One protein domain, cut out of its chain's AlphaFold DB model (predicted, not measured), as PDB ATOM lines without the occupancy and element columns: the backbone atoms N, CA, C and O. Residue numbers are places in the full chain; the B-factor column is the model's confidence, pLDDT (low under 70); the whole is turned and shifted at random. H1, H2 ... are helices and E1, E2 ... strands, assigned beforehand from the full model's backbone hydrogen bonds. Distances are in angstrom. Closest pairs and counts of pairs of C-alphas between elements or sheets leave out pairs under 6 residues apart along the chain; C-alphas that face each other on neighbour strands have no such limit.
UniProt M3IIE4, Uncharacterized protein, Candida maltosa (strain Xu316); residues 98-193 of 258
ATOM      1  N   VAL A  98      57.328  14.808 126.444       84.25
ATOM      2  CA  VAL A  98      57.439  14.089 127.719       84.25
ATOM      3  C   VAL A  98      57.409  12.591 127.454       84.25
ATOM      4  O   VAL A  98      56.491  12.105 126.804       84.25
ATOM      5  N   ALA A  99      58.413  11.867 127.935       88.44
ATOM      6  CA  ALA A  99      58.481  10.414 127.886       88.44
ATOM      7  C   ALA A  99      58.290   9.863 129.301       88.44
ATOM      8  O   ALA A  99      59.125  10.085 130.181       88.44
ATOM      9  N   PHE A 100      57.179   9.174 129.525       88.50
ATOM     10  CA  PHE A 100      56.853   8.615 130.827       88.50
ATOM     11  C   PHE A 100      57.322   7.171 130.957       88.50
ATOM     12  O   PHE A 100      57.258   6.418 129.986       88.50
ATOM     13  N   TYR A 101      57.774   6.800 132.154       90.69
ATOM     14  CA  TYR A 101      58.278   5.460 132.460       90.69
ATOM     15  C   TYR A 101      57.896   5.017 133.876       90.69
ATOM     16  O   TYR A 101      57.837   5.836 134.796       90.69
ATOM     17  N   LEU A 102      57.693   3.713 134.053       88.94
ATOM     18  CA  LEU A 102      57.385   3.057 135.329       88.94
ATOM     19  C   LEU A 102      58.610   2.429 135.991       88.94
ATOM     20  O   LEU A 102      58.623   2.188 137.193       88.94
ATOM     21  N   ASN A 103      59.630   2.085 135.210       91.19
ATOM     22  CA  ASN A 103      60.808   1.385 135.706       91.19
ATOM     23  C   ASN A 103      62.030   1.631 134.807       91.19
ATOM     24  O   ASN A 103      61.947   2.274 133.757       91.19
ATOM     25  N   ASP A 104      63.182   1.115 135.238       95.00
ATOM     26  CA  ASP A 104      64.460   1.307 134.546       95.00
ATOM     27  C   ASP A 104      64.519   0.630 133.168       95.00
ATOM     28  O   ASP A 104      65.235   1.106 132.283       95.00
ATOM     29  N   GLU A 105      63.770  -0.457 132.959       94.69
ATOM     30  CA  GLU A 105      63.701  -1.154 131.671       94.69
ATOM     31  C   GLU A 105      62.977  -0.298 130.628       94.69
ATOM     32  O   GLU A 105      63.499  -0.070 129.533       94.69
ATOM     33  N   GLU A 106      61.825   0.263 130.991       93.75
ATOM     34  CA  GLU A 106      61.090   1.199 130.139       93.75
ATOM     35  C   GLU A 106      61.900   2.468 129.858       93.75
ATOM     36  O   GLU A 106      62.002   2.905 128.708       93.75
ATOM     37  N   LEU A 107      62.543   3.037 130.884       95.69
ATOM     38  CA  LEU A 107      63.405   4.209 130.724       95.69
ATOM     39  C   LEU A 107      64.551   3.936 129.743       95.69
ATOM     40  O   LEU A 107      64.895   4.802 128.934       95.69
ATOM     41  N   LYS A 108      65.152   2.746 129.813       96.75
ATOM     42  CA  LYS A 108      66.197   2.323 128.882       96.75
ATOM     43  C   LYS A 108      65.655   2.248 127.454       96.75
ATOM     44  O   LYS A 108      66.254   2.857 126.569       96.75
ATOM     45  N   LEU A 109      64.515   1.588 127.244       95.56
ATOM     46  CA  LEU A 109      63.878   1.470 125.927       95.56
ATOM     47  C   LEU A 109      63.564   2.847 125.317       95.56
ATOM     48  O   LEU A 109      63.884   3.109 124.157       95.56
ATOM     49  N   LEU A 110      62.986   3.756 126.108       94.69
ATOM     50  CA  LEU A 110      62.658   5.113 125.664       94.69
ATOM     51  C   LEU A 110      63.913   5.907 125.282       94.69
ATOM     52  O   LEU A 110      63.911   6.600 124.265       94.69
ATOM     53  N   LYS A 111      65.000   5.785 126.056       95.94
ATOM     54  CA  LYS A 111      66.281   6.441 125.748       95.94
ATOM     55  C   LYS A 111      66.924   5.905 124.473       95.94
ATOM     56  O   LYS A 111      67.459   6.695 123.701       95.94
ATOM     57  N   GLU A 112      66.869   4.596 124.241       96.38
ATOM     58  CA  GLU A 112      67.408   3.967 123.026       96.38
ATOM     59  C   GLU A 112      66.653   4.409 121.761       96.38
ATOM     60  O   GLU A 112      67.253   4.549 120.696       96.38
ATOM     61  N   ALA A 113      65.356   4.691 121.881       92.19
ATOM     62  CA  ALA A 113      64.521   5.170 120.783       92.19
ATOM     63  C   ALA A 113      64.504   6.701 120.615       92.19
ATOM     64  O   ALA A 113      63.798   7.217 119.739       92.19
ATOM     65  N   ASN A 114      65.237   7.444 121.447       92.56
ATOM     66  CA  ASN A 114      65.165   8.896 121.460       92.56
ATOM     67  C   ASN A 114      65.972   9.556 120.339       92.56
ATOM     68  O   ASN A 114      67.192   9.425 120.271       92.56
ATOM     69  N   GLN A 115      65.285  10.347 119.520       88.38
ATOM     70  CA  GLN A 115      65.881  11.258 118.542       88.38
ATOM     71  C   GLN A 115      65.462  12.716 118.764       88.38
ATOM     72  O   GLN A 115      65.898  13.594 118.024       88.38
ATOM     73  N   ALA A 116      64.630  12.982 119.773       84.19
ATOM     74  CA  ALA A 116      64.229  14.323 120.152       84.19
ATOM     75  C   ALA A 116      65.394  15.058 120.829       84.19
ATOM     76  O   ALA A 116      66.085  14.511 121.698       84.19
ATOM     77  N   THR A 117      65.587  16.315 120.445       84.94
ATOM     78  CA  THR A 117      66.549  17.233 121.059       84.94
ATOM     79  C   THR A 117      66.029  17.807 122.376       84.94
ATOM     80  O   THR A 117      66.828  18.123 123.259       84.94
ATOM     81  N   ASN A 118      64.707  17.889 122.545       83.00
ATOM     82  CA  ASN A 118      64.055  18.440 123.728       83.00
ATOM     83  C   ASN A 118      63.076  17.422 124.343       83.00
ATOM     84  O   ASN A 118      61.859  17.576 124.264       83.00
ATOM     85  N   VAL A 119      63.604  16.354 124.950       86.75
ATOM     86  CA  VAL A 119      62.810  15.347 125.678       86.75
ATOM     87  C   VAL A 119      62.981  15.484 127.185       86.75
ATOM     88  O   VAL A 119      64.088  15.664 127.698       86.75
ATOM     89  N   ARG A 120      61.878  15.339 127.918       89.06
ATOM     90  CA  ARG A 120      61.868  15.193 129.370       89.06
ATOM     91  C   ARG A 120      61.381  13.801 129.740       89.06
ATOM     92  O   ARG A 120      60.278  13.421 129.371       89.06
ATOM     93  N   TYR A 121      62.187  13.072 130.502       90.75
ATOM     94  CA  TYR A 121      61.781  11.791 131.075       90.75
ATOM     95  C   TYR A 121      61.144  12.023 132.441       90.75
ATOM     96  O   TYR A 121      61.724  12.722 133.277       90.75
ATOM     97  N   GLU A 122      59.966  11.456 132.666       87.94
ATOM     98  CA  GLU A 122      59.233  11.593 133.925       87.94
ATOM     99  C   GLU A 122      58.841  10.215 134.461       87.94
ATOM    100  O   GLU A 122      58.164   9.448 133.781       87.94
ATOM    101  N   TYR A 123      59.288   9.913 135.685       87.19
ATOM    102  CA  TYR A 123      58.834   8.727 136.403       87.19
ATOM    103  C   TYR A 123      57.355   8.882 136.722       87.19
ATOM    104  O   TYR A 123      56.930   9.944 137.190       87.19
ATOM    105  N   PHE A 124      56.597   7.820 136.506       79.31
ATOM    106  CA  PHE A 124      55.200   7.782 136.876       79.31
ATOM    107  C   PHE A 124      54.969   6.849 138.047       79.31
ATOM    108  O   PHE A 124      55.245   5.656 137.990       79.31
ATOM    109  N   ASP A 125      54.431   7.439 139.105       78.00
ATOM    110  CA  ASP A 125      54.036   6.732 140.304       78.00
ATOM    111  C   ASP A 125      52.562   6.324 140.189       78.00
ATOM    112  O   ASP A 125      51.663   7.157 140.347       78.00
ATOM    113  N   GLU A 126      52.313   5.048 139.892       71.62
ATOM    114  CA  GLU A 126      50.957   4.516 139.712       71.62
ATOM    115  C   GLU A 126      50.087   4.635 140.968       71.62
ATOM    116  O   GLU A 126      48.860   4.759 140.829       71.62
ATOM    117  N   ASP A 127      50.721   4.637 142.146       69.88
ATOM    118  CA  ASP A 127      50.093   4.681 143.471       69.88
ATOM    119  C   ASP A 127      49.741   6.113 143.905       69.88
ATOM    120  O   ASP A 127      48.918   6.319 144.799       69.88
ATOM    121  N   SER A 128      50.322   7.127 143.254       65.19
ATOM    122  CA  SER A 128      50.109   8.544 143.583       65.19
ATOM    123  C   SER A 128      48.785   9.133 143.073       65.19
ATOM    124  O   SER A 128      48.488  10.302 143.336       65.19
ATOM    125  N   VAL A 129      47.984   8.357 142.335       57.66
ATOM    126  CA  VAL A 129      46.802   8.856 141.615       57.66
ATOM    127  C   VAL A 129      45.567   8.019 141.945       57.66
ATOM    128  O   VAL A 129      45.576   6.800 141.783       57.66
ATOM    129  N   ASP A 130      44.483   8.688 142.361       55.72
ATOM    130  CA  ASP A 130      43.211   8.054 142.728       55.72
ATOM    131  C   ASP A 130      42.704   7.075 141.650       55.72
ATOM    132  O   ASP A 130      42.683   7.362 140.450       55.72
ATOM    133  N   SER A 131      42.245   5.912 142.116       52.00
ATOM    134  CA  SER A 131      41.847   4.709 141.362       52.00
ATOM    135  C   SER A 131      40.629   4.850 140.428       52.00
ATOM    136  O   SER A 131      40.078   3.854 139.963       52.00
ATOM    137  N   CYS A 132      40.175   6.067 140.126       50.06
ATOM    138  CA  CYS A 132      38.874   6.320 139.503       50.06
ATOM    139  C   CYS A 132      38.841   6.268 137.964       50.06
ATOM    140  O   CYS A 132      37.811   6.591 137.372       50.06
ATOM    141  N   TYR A 133      39.913   5.831 137.298       56.53
ATOM    142  CA  TYR A 133      39.984   5.797 135.834       56.53
ATOM    143  C   TYR A 133      40.008   4.362 135.301       56.53
ATOM    144  O   TYR A 133      41.067   3.800 135.036       56.53
ATOM    145  N   SER A 134      38.818   3.782 135.127       53.81
ATOM    146  CA  SER A 134      38.595   2.581 134.322       53.81
ATOM    147  C   SER A 134      38.045   2.985 132.953       53.81
ATOM    148  O   SER A 134      36.937   3.506 132.826       53.81
ATOM    149  N   GLY A 135      38.839   2.786 131.907       62.09
ATOM    150  CA  GLY A 135      38.422   3.011 130.531       62.09
ATOM    151  C   GLY A 135      39.380   2.323 129.572       62.09
ATOM    152  O   GLY A 135      40.577   2.257 129.843       62.09
ATOM    153  N   ASP A 136      38.841   1.804 128.477       70.00
ATOM    154  CA  ASP A 136      39.632   1.131 127.452       70.00
ATOM    155  C   ASP A 136      40.499   2.145 126.695       70.00
ATOM    156  O   ASP A 136      40.070   3.272 126.402       70.00
ATOM    157  N   TRP A 137      41.725   1.741 126.385       79.81
ATOM    158  CA  TRP A 137      42.675   2.503 125.589       79.81
ATOM    159  C   TRP A 137      42.751   1.933 124.170       79.81
ATOM    160  O   TRP A 137      42.661   0.725 123.986       79.81
ATOM    161  N   TYR A 138      42.932   2.776 123.151       80.25
ATOM    162  CA  TYR A 138      42.820   2.342 121.751       80.25
ATOM    163  C   TYR A 138      44.020   2.740 120.879       80.25
ATOM    164  O   TYR A 138      44.526   3.861 120.939       80.25
ATOM    165  N   LEU A 139      44.411   1.855 119.962       78.62
ATOM    166  CA  LEU A 139      45.405   2.136 118.926       78.62
ATOM    167  C   LEU A 139      44.763   2.795 117.691       78.62
ATOM    168  O   LEU A 139      43.878   2.217 117.056       78.62
ATOM    169  N   PHE A 140      45.242   3.970 117.280       72.19
ATOM    170  CA  PHE A 140      44.846   4.644 116.033       72.19
ATOM    171  C   PHE A 140      45.706   4.232 114.819       72.19
ATOM    172  O   PHE A 140      46.869   3.869 114.986       72.19
ATOM    173  N   PRO A 141      45.184   4.330 113.570       58.84
ATOM    174  CA  PRO A 141      43.825   4.734 113.187       58.84
ATOM    175  C   PRO A 141      42.775   3.605 113.267       58.84
ATOM    176  O   PRO A 141      41.587   3.870 113.118       58.84
ATOM    177  N   GLY A 142      43.195   2.354 113.487       60.25
ATOM    178  CA  GLY A 142      42.330   1.167 113.426       60.25
ATOM    179  C   GLY A 142      41.393   0.948 114.619       60.25
ATOM    180  O   GLY A 142      40.590   0.025 114.560       60.25
ATOM    181  N   LYS A 143      41.495   1.770 115.676       72.00
ATOM    182  CA  LYS A 143      40.795   1.636 116.970       72.00
ATOM    183  C   LYS A 143      40.806   0.201 117.491       72.00
ATOM    184  O   LYS A 143      39.760  -0.384 117.755       72.00
ATOM    185  N   VAL A 144      42.005  -0.359 117.611       80.94
ATOM    186  CA  VAL A 144      42.194  -1.660 118.260       80.94
ATOM    187  C   VAL A 144      42.233  -1.425 119.759       80.94
ATOM    188  O   VAL A 144      43.038  -0.617 120.216       80.94
ATOM    189  N   ASP A 145      41.349  -2.092 120.494       83.94
ATOM    190  CA  ASP A 145      41.351  -2.073 121.954       83.94
ATOM    191  C   ASP A 145      42.665  -2.667 122.483       83.94
ATOM    192  O   ASP A 145      43.082  -3.755 122.074       83.94
ATOM    193  N   MET A 146      43.338  -1.913 123.346       79.06
ATOM    194  CA  MET A 146      44.559  -2.301 124.049       79.06
ATOM    195  C   MET A 146      44.278  -2.704 125.504       79.06
ATOM    196  O   MET A 146      45.190  -3.142 126.202       79.06
ATOM    197  N   GLY A 147      43.034  -2.570 125.965       77.94
ATOM    198  CA  GLY A 147      42.631  -2.744 127.349       77.94
ATOM    199  C   GLY A 147      43.077  -1.576 128.225       77.94
ATOM    200  O   GLY A 147      43.121  -0.418 127.802       77.94
ATOM    201  N   PHE A 148      43.396  -1.884 129.480       74.62
ATOM    202  CA  PHE A 148      43.883  -0.893 130.430       74.62
ATOM    203  C   PHE A 148      45.349  -0.548 130.153       74.62
ATOM    204  O   PHE A 148      46.205  -1.428 130.136       74.62
ATOM    205  N   SER A 149      45.642   0.746 130.028       73.44
ATOM    206  CA  SER A 149      47.004   1.274 129.998       73.44
ATOM    207  C   SER A 149      47.145   2.369 131.049       73.44
ATOM    208  O   SER A 149      46.266   3.230 131.180       73.44
ATOM    209  N   TYR A 150      48.281   2.401 131.753       73.12
ATOM    210  CA  TYR A 150      48.613   3.494 132.673       73.12
ATOM    211  C   TYR A 150      48.638   4.855 131.956       73.12
ATOM    212  O   TYR A 150      48.429   5.894 132.586       73.12
ATOM    213  N   ALA A 151      48.772   4.855 130.622       69.12
ATOM    214  CA  ALA A 151      48.701   6.053 129.800       69.12
ATOM    215  C   ALA A 151      47.382   6.827 129.919       69.12
ATOM    216  O   ALA A 151      47.363   8.055 129.752       69.12
ATOM    217  N   LEU A 152      46.306   6.132 130.304       69.25
ATOM    218  CA  LEU A 152      45.025   6.737 130.658       69.25
ATOM    219  C   LEU A 152      45.177   7.860 131.668       69.25
ATOM    220  O   LEU A 152      44.660   8.965 131.459       69.25
ATOM    221  N   LYS A 153      45.985   7.607 132.691       69.62
ATOM    222  CA  LYS A 153      46.230   8.533 133.788       69.62
ATOM    223  C   LYS A 153      47.073   9.747 133.363       69.62
ATOM    224  O   LYS A 153      46.947  10.798 133.990       69.62
ATOM    225  N   TYR A 154      47.865   9.679 132.281       65.69
ATOM    226  CA  TYR A 154      48.571  10.864 131.758       65.69
ATOM    227  C   TYR A 154      47.631  11.828 131.053       65.69
ATOM    228  O   TYR A 154      47.700  13.031 131.305       65.69
ATOM    229  N   THR A 155      46.724  11.332 130.207       60.19
ATOM    230  CA  THR A 155      45.822  12.228 129.455       60.19
ATOM    231  C   THR A 155      44.962  13.109 130.356       60.19
ATOM    232  O   THR A 155      44.615  14.221 129.969       60.19
ATOM    233  N   SER A 156      44.669  12.658 131.578       56.59
ATOM    234  CA  SER A 156      43.944  13.428 132.592       56.59
ATOM    235  C   SER A 156      44.823  14.366 133.433       56.59
ATOM    236  O   SER A 156      44.294  15.313 134.018       56.59
ATOM    237  N   SER A 157      46.138  14.128 133.502       53.59
ATOM    238  CA  SER A 157      47.053  14.780 134.459       53.59
ATOM    239  C   SER A 157      47.929  15.885 133.859       53.59
ATOM    240  O   SER A 157      48.481  16.687 134.606       53.59
ATOM    241  N   VAL A 158      48.016  16.016 132.530       53.22
ATOM    242  CA  VAL A 158      48.837  17.047 131.845       53.22
ATOM    243  C   VAL A 158      48.140  18.426 131.807       53.22
ATOM    244  O   VAL A 158      48.282  19.218 130.874       53.22
ATOM    245  N   LYS A 159      47.391  18.774 132.860       50.22
ATOM    246  CA  LYS A 159      47.164  20.191 133.168       50.22
ATOM    247  C   LYS A 159      48.516  20.742 133.611       50.22
ATOM    248  O   LYS A 159      49.149  20.177 134.499       50.22
ATOM    249  N   ASP A 160      49.004  21.798 132.969       44.78
ATOM    250  CA  ASP A 160      50.259  22.407 133.397       44.78
ATOM    251  C   ASP A 160      50.139  22.961 134.836       44.78
ATOM    252  O   ASP A 160      49.052  23.039 135.412       44.78
ATOM    253  N   ARG A 161      51.259  23.385 135.437       33.19
ATOM    254  CA  ARG A 161      51.284  23.978 136.792       33.19
ATOM    255  C   ARG A 161      50.404  25.234 136.946       33.19
ATOM    256  O   ARG A 161      50.203  25.684 138.068       33.19
ATOM    257  N   SER A 162      49.894  25.804 135.851       38.50
ATOM    258  CA  SER A 162      48.950  26.927 135.842       38.50
ATOM    259  C   SER A 162      47.479  26.486 135.765       38.50
ATOM    260  O   SER A 162      46.580  27.324 135.727       38.50
ATOM    261  N   GLY A 163      47.221  25.173 135.748       42.28
ATOM    262  CA  GLY A 163      45.892  24.588 135.584       42.28
ATOM    263  C   GLY A 163      45.372  24.639 134.146       42.28
ATOM    264  O   GLY A 163      44.220  24.266 133.911       42.28
ATOM    265  N   LYS A 164      46.188  25.076 133.177       46.78
ATOM    266  CA  LYS A 164      45.807  25.150 131.766       46.78
ATOM    267  C   LYS A 164      46.240  23.875 131.050       46.78
ATOM    268  O   LYS A 164      47.346  23.371 131.224       46.78
ATOM    269  N   SER A 165      45.336  23.316 130.252       50.09
ATOM    270  CA  SER A 165      45.666  22.176 129.394       50.09
ATOM    271  C   SER A 165      46.594  22.684 128.295       50.09
ATOM    272  O   SER A 165      46.168  23.477 127.460       50.09
ATOM    273  N   THR A 166      47.869  22.293 128.331       53.53
ATOM    274  CA  THR A 166      48.747  22.467 127.169       53.53
ATOM    275  C   THR A 166      48.766  21.147 126.433       53.53
ATOM    276  O   THR A 166      49.100  20.107 127.000       53.53
ATOM    277  N   SER A 167      48.341  21.179 125.180       56.28
ATOM    278  CA  SER A 167      48.399  20.029 124.295       56.28
ATOM    279  C   SER A 167      49.857  19.701 124.030       56.28
ATOM    280  O   SER A 167      50.547  20.417 123.309       56.28
ATOM    281  N   ARG A 168      50.353  18.650 124.681       67.31
ATOM    282  CA  ARG A 168      51.725  18.172 124.520       67.31
ATOM    283  C   ARG A 168      51.700  16.769 123.951       67.31
ATOM    284  O   ARG A 168      50.851  15.958 124.322       67.31
ATOM    285  N   MET A 169      52.649  16.498 123.064       75.31
ATOM    286  CA  MET A 169      52.975  15.129 122.703       75.31
ATOM    287  C   MET A 169      53.631  14.445 123.895       75.31
ATOM    288  O   MET A 169      54.565  14.982 124.500       75.31
ATOM    289  N   PHE A 170      53.138  13.259 124.211       80.56
ATOM    290  CA  PHE A 170      53.734  12.396 125.213       80.56
ATOM    291  C   PHE A 170      53.984  11.005 124.645       80.56
ATOM    292  O   PHE A 170      53.265  10.529 123.763       80.56
ATOM    293  N   TYR A 171      55.015  10.369 125.182       86.88
ATOM    294  CA  TYR A 171      55.450   9.032 124.833       86.88
ATOM    295  C   TYR A 171      55.427   8.143 126.068       86.88
ATOM    296  O   TYR A 171      55.654   8.611 127.183       86.88
ATOM    297  N   PHE A 172      55.146   6.868 125.860       88.31
ATOM    298  CA  PHE A 172      55.130   5.853 126.907       88.31
ATOM    299  C   PHE A 172      55.369   4.479 126.288       88.31
ATOM    300  O   PHE A 172      55.343   4.326 125.059       88.31
ATOM    301  N   THR A 173      55.594   3.486 127.136       89.62
ATOM    302  CA  THR A 173      55.806   2.104 126.714       89.62
ATOM    303  C   THR A 173      54.671   1.212 127.164       89.62
ATOM    304  O   THR A 173      54.104   1.396 128.231       89.62
ATOM    305  N   ASP A 174      54.336   0.230 126.342       85.62
ATOM    306  CA  ASP A 174      53.426  -0.836 126.742       85.62
ATOM    307  C   ASP A 174      53.759  -2.103 125.949       85.62
ATOM    308  O   ASP A 174      54.049  -2.035 124.750       85.62
ATOM    309  N   ASN A 175      53.774  -3.262 126.606       83.69
ATOM    310  CA  ASN A 175      54.130  -4.543 125.985       83.69
ATOM    311  C   ASN A 175      55.436  -4.492 125.147       83.69
ATOM    312  O   ASN A 175      55.504  -5.040 124.045       83.69
ATOM    313  N   GLY A 176      56.462  -3.780 125.636       85.81
ATOM    314  CA  GLY A 176      57.767  -3.639 124.967       85.81
ATOM    315  C   GLY A 176      57.766  -2.776 123.697       85.81
ATOM    316  O   GLY A 176      58.738  -2.781 122.941       85.81
ATOM    317  N   LYS A 177      56.682  -2.044 123.437       89.94
ATOM    318  CA  LYS A 177      56.529  -1.121 122.306       89.94
ATOM    319  C   LYS A 177      56.412   0.314 122.795       89.94
ATOM    320  O   LYS A 177      56.071   0.545 123.950       89.94
ATOM    321  N   ILE A 178      56.663   1.269 121.903       89.19
ATOM    322  CA  ILE A 178      56.577   2.700 122.200       89.19
ATOM    323  C   ILE A 178      55.332   3.266 121.538       89.19
ATOM    324  O   ILE A 178      55.060   3.021 120.361       89.19
ATOM    325  N   TYR A 179      54.600   4.068 122.294       86.69
ATOM    326  CA  TYR A 179      53.400   4.734 121.828       86.69
ATOM    327  C   TYR A 179      53.521   6.237 122.022       86.69
ATOM    328  O   TYR A 179      54.176   6.719 122.943       86.69
ATOM    329  N   CYS A 180      52.867   6.972 121.133       82.94
ATOM    330  CA  CYS A 180      52.755   8.420 121.149       82.94
ATOM    331  C   CYS A 180      51.281   8.810 121.275       82.94
ATOM    332  O   CYS A 180      50.427   8.251 120.582       82.94
ATOM    333  N   GLY A 181      50.985   9.803 122.105       78.81
ATOM    334  CA  GLY A 181      49.657  10.397 122.231       78.81
ATOM    335  C   GLY A 181      49.716  11.910 122.408       78.81
ATOM    336  O   GLY A 181      50.782  12.495 122.609       78.81
ATOM    337  N   THR A 182      48.550  12.545 122.334       73.50
ATOM    338  CA  THR A 182      48.340  13.937 122.745       73.50
ATOM    339  C   THR A 182      47.117  14.006 123.653       73.50
ATOM    340  O   THR A 182      46.266  13.112 123.635       73.50
ATOM    341  N   THR A 183      46.999  15.070 124.448       67.12
ATOM    342  CA  THR A 183      45.809  15.310 125.281       67.12
ATOM    343  C   THR A 183      44.520  15.331 124.445       67.12
ATOM    344  O   THR A 183      43.483  14.845 124.897       67.12
ATOM    345  N   GLY A 184      44.586  15.821 123.201       65.88
ATOM    346  CA  GLY A 184      43.460  15.842 122.269       65.88
ATOM    347  C   GLY A 184      42.943  14.461 121.856       65.88
ATOM    348  O   GLY A 184      41.746  14.319 121.623       65.88
ATOM    349  N   MET A 185      43.777  13.416 121.832       73.00
ATOM    350  CA  MET A 185      43.443  12.113 121.223       73.00
ATOM    351  C   MET A 185      42.512  11.201 122.046       73.00
ATOM    352  O   MET A 185      42.222  10.095 121.596       73.00
ATOM    353  N   ARG A 186      42.032  11.639 123.220       70.19
ATOM    354  CA  ARG A 186      41.033  10.961 124.079       70.19
ATOM    355  C   ARG A 186      41.189   9.432 124.160       70.19
ATOM    356  O   ARG A 186      40.471   8.680 123.505       70.19
ATOM    357  N   HIS A 187      42.082   8.989 125.038       75.94
ATOM    358  CA  HIS A 187      42.336   7.572 125.340       75.94
ATOM    359  C   HIS A 187      42.873   6.748 124.177       75.94
ATOM    360  O   HIS A 187      42.669   5.538 124.102       75.94
ATOM    361  N   CYS A 188      43.544   7.413 123.247       78.38
ATOM    362  CA  CYS A 188      44.110   6.743 122.106       78.38
ATOM    363  C   CYS A 188      45.556   7.161 121.879       78.38
ATOM    364  O   CYS A 188      45.964   8.280 122.198       78.38
ATOM    365  N   CYS A 189      46.307   6.269 121.253       80.06
ATOM    366  CA  CYS A 189      47.703   6.477 120.909       80.06
ATOM    367  C   CYS A 189      48.021   5.915 119.519       80.06
ATOM    368  O   CYS A 189      47.192   5.279 118.866       80.06
ATOM    369  N   ILE A 190      49.241   6.165 119.060       81.31
ATOM    370  CA  ILE A 190      49.819   5.571 117.858       81.31
ATOM    371  C   ILE A 190      51.110   4.868 118.252       81.31
ATOM    372  O   ILE A 190      51.933   5.448 118.956       81.31
ATOM    373  N   GLU A 191      51.298   3.639 117.780       85.19
ATOM    374  CA  GLU A 191      52.572   2.927 117.899       85.19
ATOM    375  C   GLU A 191      53.636   3.629 117.046       85.19
ATOM    376  O   GLU A 191      53.435   3.904 115.859       85.19
ATOM    377  N   VAL A 192      54.782   3.919 117.651       83.75
ATOM    378  CA  VAL A 192      55.912   4.594 117.012       83.75
ATOM    379  C   VAL A 192      57.199   3.826 117.281       83.75
ATOM    380  O   VAL A 192      57.301   3.046 118.220       83.75
ATOM    381  N   LYS A 193      58.214   4.054 116.443       85.12
ATOM    382  CA  LYS A 193      59.547   3.457 116.631       85.12
ATOM    383  C   LYS A 193      60.547   4.398 117.293       85.12
ATOM    384  O   LYS A 193      61.567   3.941 117.788       85.12
TER     385      LYS A 193
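This is residues 98 to 193 of the 258 residues of an uncharacterized protein of Candida maltosa (strain Xu316) (UniProt M3IIE4). One strongly twisted sheet of seven strands runs through the domain from side to side, with helix H1 over one face near E1 and E5 and the short helix H2 on the opposite face. A long stretch without a named element, residues 124 to 136, leads from E2 at one edge of the sheet to E3, next to E4 at the other edge. The printed part has 96 residues, in the order E1 H1 E2 E3 E4 H2 E5 E6 E7; the mixed sheet runs E2 E1 E5 E6 E7 E3 E4, and the class is mixed, helices and strands. It is compact and rounded, with a radius of gyration of the C-alphas of 12.9 A and spans of 34 by 32 by 25 A.

Find C-alpha 98 at (57.439, 14.089, 127.719), where E1 begins and runs to residue 101. H1, residues 104 to 112, follows and is 12.2 A long. Next come E2, residues 119 to 123, 13.2 A; E3, residues 137 to 139; and E4, residues 144 to 147. H2 spans residues 151 to 157, 10.0 A, from C-alpha 151 at (48.701, 6.053, 129.800). E5, residues 169 to 174, measures 16.5 A, and E6, residues 177 to 182, 17.1 A. E7, residues 188 to 192, ends at C-alpha 192, (55.912, 4.594, 117.012).

Start at E1, parallel to E2, where N 99 and O 120 are 2.8 A apart; E1, H1 and E2 make a strand-helix-strand unit, two parallel neighbour strands with a helix between, and its crossover is right-handed. On its other side E1 is parallel to E5, with N 171 and O 98 at 2.8 A. E5, E6 and E7 form a meander, each strand the antiparallel neighbour of the one before; look for N 170 and O 181 at 2.9 A, and N 190 and O 180 at 2.8 A. E7 is staggered, pairing with E6 over residues 190 to 192 and with parallel E3 over 188 to 189, where N 189 and O 138 are 3.0 A apart. E3 and E4 are a hairpin, with N 139 and O 144 at 2.8 A. H1 is on the sheet at a height of 7.8 A, over E5, slantwise at 45 degrees on the local plane; the closest C-alphas of H1 and E5, Glu 106 and Thr 173, are 6.4 A apart. H2 is on the opposite face, its Ala 151 C-alpha 7.1 A from that of Phe 172, the closest to E5. In H1 every O i to N i+4 pair is within hydrogen-bond range, in H2 2 of 3.

The C-alphas farthest apart, those of Thr 117 and Cys 132, stand at 35.0 A. The printed part has no cut; the links E2 to E3 and H2 to E5 are long. Mean pLDDT of the printed part is 75.3, and residues 127 to 135, 141 to 142, 151 to 168 and 183 to 184 are under 70.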